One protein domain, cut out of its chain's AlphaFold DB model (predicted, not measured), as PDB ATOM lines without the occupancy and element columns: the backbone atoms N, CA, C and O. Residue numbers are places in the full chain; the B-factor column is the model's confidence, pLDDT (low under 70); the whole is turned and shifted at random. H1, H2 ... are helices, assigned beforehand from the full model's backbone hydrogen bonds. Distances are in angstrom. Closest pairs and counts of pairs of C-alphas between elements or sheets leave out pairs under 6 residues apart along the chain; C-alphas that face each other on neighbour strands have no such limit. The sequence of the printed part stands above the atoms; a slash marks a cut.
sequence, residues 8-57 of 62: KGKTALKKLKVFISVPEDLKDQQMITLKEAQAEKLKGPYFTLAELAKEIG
ATOM      1  N   LYS A   8     -21.283   5.548 -22.228       94.56
ATOM      2  CA  LYS A   8     -20.056   5.450 -21.417       94.56
ATOM      3  C   LYS A   8     -19.448   6.821 -21.089       94.56
ATOM      4  O   LYS A   8     -19.020   7.045 -19.960       94.56
ATOM      5  N   GLY A   9     -19.422   7.739 -22.058       96.00
ATOM      6  CA  GLY A   9     -18.898   9.089 -21.856       96.00
ATOM      7  C   GLY A   9     -19.799   9.942 -20.967       96.00
ATOM      8  O   GLY A   9     -19.284  10.642 -20.101       96.00
ATOM      9  N   LYS A  10     -21.128   9.828 -21.111       95.19
ATOM     10  CA  LYS A  10     -22.089  10.489 -20.209       95.19
ATOM     11  C   LYS A  10     -21.895  10.034 -18.762       95.19
ATOM     12  O   LYS A  10     -21.848  10.867 -17.864       95.19
ATOM     13  N   THR A  11     -21.734   8.730 -18.536       95.75
ATOM     14  CA  THR A  11     -21.491   8.182 -17.193       95.75
ATOM     15  C   THR A  11     -20.158   8.652 -16.618       95.75
ATOM     16  O   THR A  11     -20.092   8.968 -15.436       95.75
ATOM     17  N   ALA A  12     -19.103   8.737 -17.432       96.81
ATOM     18  CA  ALA A  12     -17.810   9.252 -16.987       96.81
ATOM     19  C   ALA A  12     -17.871  10.744 -16.622       96.81
ATOM     20  O   ALA A  12     -17.357  11.127 -15.576       96.81
ATOM     21  N   LEU A  13     -18.552  11.567 -17.430       94.81
ATOM     22  CA  LEU A  13     -18.702  12.999 -17.161       94.81
ATOM     23  C   LEU A  13     -19.440  13.252 -15.839       94.81
ATOM     24  O   LEU A  13     -19.024  14.110 -15.075       94.81
ATOM     25  N   LYS A  14     -20.469  12.453 -15.522       94.50
ATOM     26  CA  LYS A  14     -21.210  12.541 -14.249       94.50
ATOM     27  C   LYS A  14     -20.354  12.294 -12.999       94.50
ATOM     28  O   LYS A  14     -20.749  12.715 -11.918       94.50
ATOM     29  N   LYS A  15     -19.226  11.585 -13.118       95.56
ATOM     30  CA  LYS A  15     -18.329  11.297 -11.983       95.56
ATOM     31  C   LYS A  15     -17.380  12.453 -11.672       95.56
ATOM     32  O   LYS A  15     -16.861  12.518 -10.564       95.56
ATOM     33  N   LEU A  16     -17.135  13.335 -12.639       94.94
ATOM     34  CA  LEU A  16     -16.232  14.467 -12.485       94.94
ATOM     35  C   LEU A  16     -17.011  15.677 -11.962       94.94
ATOM     36  O   LEU A  16     -17.979  16.109 -12.585       94.94
ATOM     37  N   LYS A  17     -16.565  16.240 -10.838       93.12
ATOM     38  CA  LYS A  17     -17.065  17.507 -10.297       93.12
ATOM     39  C   LYS A  17     -15.944  18.541 -10.350       93.12
ATOM     40  O   LYS A  17     -14.810  18.221 -10.007       93.12
ATOM     41  N   VAL A  18     -16.262  19.750 -10.801       93.88
ATOM     42  CA  VAL A  18     -15.316  20.865 -10.935       93.88
ATOM     43  C   VAL A  18     -15.895  22.056 -10.188       93.88
ATOM     44  O   VAL A  18     -17.076  22.358 -10.341       93.88
ATOM     45  N   PHE A  19     -15.063  22.709  -9.384       93.06
ATOM     46  CA  PHE A  19     -15.446  23.838  -8.547       93.06
ATOM     47  C   PHE A  19     -14.495  25.006  -8.789       93.06
ATOM     48  O   PHE A  19     -13.330  24.809  -9.143       93.06
ATOM     49  N   ILE A  20     -15.000  26.222  -8.602       91.62
ATOM     50  CA  ILE A  20     -14.169  27.420  -8.525       91.62
ATOM     51  C   ILE A  20     -13.819  27.592  -7.048       91.62
ATOM     52  O   ILE A  20     -14.710  27.822  -6.235       91.62
ATOM     53  N   SER A  21     -12.530  27.482  -6.717       90.19
ATOM     54  CA  SER A  21     -12.021  27.350  -5.338       90.19
ATOM     55  C   SER A  21     -12.331  25.990  -4.692       90.19
ATOM     56  O   SER A  21     -12.987  25.136  -5.286       90.19
ATOM     57  N   VAL A  22     -11.797  25.766  -3.486       92.38
ATOM     58  CA  VAL A  22     -11.955  24.511  -2.736       92.38
ATOM     59  C   VAL A  22     -13.207  24.595  -1.849       92.38
ATOM     60  O   VAL A  22     -13.258  25.473  -0.984       92.38
ATOM     61  N   PRO A  23     -14.215  23.719  -2.043       92.81
ATOM     62  CA  PRO A  23     -15.378  23.631  -1.159       92.81
ATOM     63  C   PRO A  23     -14.985  23.310   0.283       92.81
ATOM     64  O   PRO A  23     -13.991  22.620   0.505       92.81
ATOM     65  N   GLU A  24     -15.780  23.756   1.257       91.69
ATOM     66  CA  GLU A  24     -15.476  23.564   2.684       91.69
ATOM     67  C   GLU A  24     -15.323  22.093   3.063       91.69
ATOM     68  O   GLU A  24     -14.339  21.732   3.701       91.69
ATOM     69  N   ASP A  25     -16.204  21.241   2.538       91.69
ATOM     70  CA  ASP A  25     -16.185  19.788   2.753       91.69
ATOM     71  C   ASP A  25     -14.910  19.096   2.232       91.69
ATOM     72  O   ASP A  25     -14.649  17.934   2.545       91.69
ATOM     73  N   LEU A  26     -14.135  19.779   1.382       91.75
ATOM     74  CA  LEU A  26     -12.934  19.250   0.736       91.75
ATOM     75  C   LEU A  26     -11.646  19.949   1.197       91.75
ATOM     76  O   LEU A  26     -10.574  19.565   0.730       91.75
ATOM     77  N   LYS A  27     -11.717  20.942   2.099       90.19
ATOM     78  CA  LYS A  27     -10.544  21.711   2.564       90.19
ATOM     79  C   LYS A  27      -9.489  20.828   3.236       90.19
ATOM     80  O   LYS A  27      -8.302  21.030   2.999       90.19
ATOM     81  N   ASP A  28      -9.921  19.832   4.006       91.81
ATOM     82  CA  ASP A  28      -9.031  18.956   4.783       91.81
ATOM     83  C   ASP A  28      -8.600  17.685   4.027       91.81
ATOM     84  O   ASP A  28      -7.890  16.833   4.568       91.81
ATOM     85  N   GLN A  29      -9.028  17.516   2.771       91.31
ATOM     86  CA  GLN A  29      -8.654  16.350   1.975       91.31
ATOM     87  C   GLN A  29      -7.273  16.507   1.338       91.31
ATOM     88  O   GLN A  29      -6.856  17.590   0.927       91.31
ATOM     89  N   GLN A  30      -6.563  15.385   1.192       90.69
ATOM     90  CA  GLN A  30      -5.280  15.368   0.499       90.69
ATOM     91  C   GLN A  30      -5.468  15.662  -0.992       90.69
ATOM     92  O   GLN A  30      -6.053  14.875  -1.738       90.69
ATOM     93  N   MET A  31      -4.930  16.798  -1.434       91.94
ATOM     94  CA  MET A  31      -4.920  17.183  -2.839       91.94
ATOM     95  C   MET A  31      -3.749  16.527  -3.571       91.94
ATOM     96  O   MET A  31      -2.601  16.591  -3.134       91.94
ATOM     97  N   ILE A  32      -4.040  15.918  -4.721       94.25
ATOM     98  CA  ILE A  32      -3.029  15.317  -5.593       94.25
ATOM     99  C   ILE A  32      -2.721  16.290  -6.730       94.25
ATOM    100  O   ILE A  32      -3.605  16.654  -7.507       94.25
ATOM    101  N   THR A  33      -1.454  16.680  -6.864       91.75
ATOM    102  CA  THR A  33      -0.977  17.494  -7.990       91.75
ATOM    103  C   THR A  33      -0.426  16.603  -9.100       91.75
ATOM    104  O   THR A  33       0.537  15.860  -8.908       91.75
ATOM    105  N   LEU A  34      -1.007  16.704 -10.296       92.56
ATOM    106  CA  LEU A  34      -0.527  15.993 -11.480       92.56
ATOM    107  C   LEU A  34       0.669  16.740 -12.088       92.56
ATOM    108  O   LEU A  34       0.494  17.735 -12.790       92.56
ATOM    109  N   LYS A  35       1.892  16.243 -11.850       90.50
ATOM    110  CA  LYS A  35       3.148  16.840 -12.363       90.50
ATOM    111  C   LYS A  35       3.153  17.031 -13.881       90.50
ATOM    112  O   LYS A  35       3.807  17.917 -14.421       90.50
ATOM    113  N   GLU A  36       2.430  16.182 -14.601       89.94
ATOM    114  CA  GLU A  36       2.338  16.251 -16.055       89.94
ATOM    115  C   GLU A  36       1.558  17.450 -16.593       89.94
ATOM    116  O   GLU A  36       1.825  17.866 -17.717       89.94
ATOM    117  N   ALA A  37       0.677  18.029 -15.776       89.56
ATOM    118  CA  ALA A  37      -0.191  19.149 -16.119       89.56
ATOM    119  C   ALA A  37       0.267  20.486 -15.497       89.56
ATOM    120  O   ALA A  37      -0.521  21.424 -15.401       89.56
ATOM    121  N   GLN A  38       1.523  20.585 -15.046       90.44
ATOM    122  CA  GLN A  38       2.064  21.810 -14.452       90.44
ATOM    123  C   GLN A  38       2.439  22.858 -15.505       90.44
ATOM    124  O   GLN A  38       3.021  22.540 -16.544       90.44
ATOM    125  N   ALA A  39       2.175  24.127 -15.184       87.88
ATOM    126  CA  ALA A  39       2.517  25.270 -16.029       87.88
ATOM    127  C   ALA A  39       4.033  25.439 -16.232       87.88
ATOM    128  O   ALA A  39       4.447  25.982 -17.247       87.88
ATOM    129  N   GLU A  40       4.865  24.906 -15.332       86.69
ATOM    130  CA  GLU A  40       6.333  24.889 -15.458       86.69
ATOM    131  C   GLU A  40       6.823  24.225 -16.756       86.69
ATOM    132  O   GLU A  40       7.919  24.507 -17.234       86.69
ATOM    133  N   LYS A  41       6.009  23.348 -17.360       88.81
ATOM    134  CA  LYS A  41       6.321  22.718 -18.650       88.81
ATOM    135  C   LYS A  41       6.098  23.638 -19.852       88.81
ATOM    136  O   LYS A  41       6.502  23.288 -20.964       88.81
ATOM    137  N   LEU A  42       5.430  24.773 -19.665       90.12
ATOM    138  CA  LEU A  42       5.143  25.730 -20.727       90.12
ATOM    139  C   LEU A  42       6.391  26.578 -20.992       90.12
ATOM    140  O   LEU A  42       6.996  27.121 -20.076       90.12
ATOM    141  N   LYS A  43       6.780  26.697 -22.265       88.31
ATOM    142  CA  LYS A  43       7.964  27.471 -22.688       88.31
ATOM    143  C   LYS A  43       7.633  28.870 -23.221       88.31
ATOM    144  O   LYS A  43       8.546  29.609 -23.568       88.31
ATOM    145  N   GLY A  44       6.352  29.210 -23.349       91.25
ATOM    146  CA  GLY A  44       5.885  30.460 -23.955       91.25
ATOM    147  C   GLY A  44       5.007  31.285 -23.014       91.25
ATOM    148  O   GLY A  44       4.756  30.855 -21.886       91.25
ATOM    149  N   PRO A  45       4.519  32.448 -23.482       92.94
ATOM    150  CA  PRO A  45       3.551  33.247 -22.745       92.94
ATOM    151  C   PRO A  45       2.333  32.401 -22.374       92.94
ATOM    152  O   PRO A  45       1.811  31.643 -23.193       92.94
ATOM    153  N   TYR A  46       1.881  32.542 -21.136       94.12
ATOM    154  CA  TYR A  46       0.678  31.902 -20.631       94.12
ATOM    155  C   TYR A  46      -0.155  32.936 -19.885       94.12
ATOM    156  O   TYR A  46       0.343  33.979 -19.470       94.12
ATOM    157  N   PHE A  47      -1.432  32.629 -19.732       94.25
ATOM    158  CA  PHE A  47      -2.381  33.424 -18.970       94.25
ATOM    159  C   PHE A  47      -3.209  32.476 -18.105       94.25
ATOM    160  O   PHE A  47      -3.227  31.256 -18.312       94.25
ATOM    161  N   THR A  48      -3.885  33.025 -17.111       93.94
ATOM    162  CA  THR A  48      -4.741  32.269 -16.205       93.94
ATOM    163  C   THR A  48      -6.166  32.192 -16.744       93.94
ATOM    164  O   THR A  48      -6.687  33.129 -17.346       93.94
ATOM    165  N   LEU A  49      -6.862  31.088 -16.469       93.62
ATOM    166  CA  LEU A  49      -8.280  30.965 -16.828       93.62
ATOM    167  C   LEU A  49      -9.142  32.078 -16.212       93.62
ATOM    168  O   LEU A  49     -10.147  32.457 -16.804       93.62
ATOM    169  N   ALA A  50      -8.744  32.608 -15.052       92.81
ATOM    170  CA  ALA A  50      -9.448  33.695 -14.380       92.81
ATOM    171  C   ALA A  50      -9.388  35.015 -15.165       92.81
ATOM    172  O   ALA A  50     -10.401  35.704 -15.247       92.81
ATOM    173  N   GLU A  51      -8.240  35.345 -15.766       94.38
ATOM    174  CA  GLU A  51      -8.093  36.535 -16.617       94.38
ATOM    175  C   GLU A  51      -9.017  36.442 -17.832       94.38
ATOM    176  O   GLU A  51      -9.838  37.327 -18.040       94.38
ATOM    177  N   LEU A  52      -8.977  35.326 -18.569       94.94
ATOM    178  CA  LEU A  52      -9.862  35.128 -19.721       94.94
ATOM    179  C   LEU A  52     -11.339  35.142 -19.324       94.94
ATOM    180  O   LEU A  52     -12.156  35.726 -20.029       94.94
ATOM    181  N   ALA A  53     -11.687  34.498 -18.210       94.00
ATOM    182  CA  ALA A  53     -13.059  34.465 -17.728       94.00
ATOM    183  C   ALA A  53     -13.585  35.885 -17.449       94.00
ATOM    184  O   ALA A  53     -14.708  36.201 -17.840       94.00
ATOM    185  N   LYS A  54     -12.771  36.756 -16.841       93.75
ATOM    186  CA  LYS A  54     -13.126  38.161 -16.603       93.75
ATOM    187  C   LYS A  54     -13.409  38.908 -17.911       93.75
ATOM    188  O   LYS A  54     -14.421  39.596 -17.999       93.75
ATOM    189  N   GLU A  55     -12.571  38.722 -18.931       95.31
ATOM    190  CA  GLU A  55     -12.732  39.378 -20.239       95.31
ATOM    191  C   GLU A  55     -14.017  38.956 -20.970       95.31
ATOM    192  O   GLU A  55     -14.634  39.763 -21.661       95.31
ATOM    193  N   ILE A  56     -14.474  37.712 -20.787       95.69
ATOM    194  CA  ILE A  56     -15.737  37.222 -21.375       95.69
ATOM    195  C   ILE A  56     -16.972  37.517 -20.505       95.69
ATOM    196  O   ILE A  56     -18.050  36.981 -20.766       95.69
ATOM    197  N   GLY A  57     -16.832  38.358 -19.475       93.06
ATOM    198  CA  GLY A  57     -17.938  38.816 -18.634       93.06
ATOM    199  C   GLY A  57     -18.250  37.926 -17.430       93.06
ATOM    200  O   GLY A  57     -19.342  38.021 -16.869       93.06
TER     201      GLY A  57
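What this domain is: This is residues 8 to 57 of the 62 residues of an uncharacterized protein of Candidatus Bathyarchaeota archaeon (UniProt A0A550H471). With little regular structure, the printed part is a wide, open loop of chain, residues 16 to 48, with one short helix, H1, at its beginning and another, H2, near its end. The two helices do not pack on each other. The printed part has 50 residues, of which 15 are in two named helices, H1 then H2, with no named strand; the class is all helix. It is only just extended, close to loose, with a radius of gyration of the C-alphas of 14.9 A and spans of 34 by 30 by 29 A.

How they stand to each other: H1, residues 8 to 15, and H2, residues 49 to 55, are apart, with no C-alpha of the one within 8 A of the other. Residues 8 to 19, 21 to 38, 40 to 46 and 51 to 57 stand free. In H2 every O i to N i+4 pair is within hydrogen-bond range; in H1, 3 of 4.

Where its parts are: H1 begins at C-alpha 8, (-20.056, 5.450, -21.417), and is 11.2 A long. H2 is 10.1 A long and ends at C-alpha 55, (-12.732, 39.378, -20.239).

The domain as a whole: The C-alphas of Lys 8 and Pro 45, the two farthest apart, are 36.5 A apart. The link from H1 to H2 is long, 33 residues. The printed part has no cut, and no printed residue is under 70 in pLDDT.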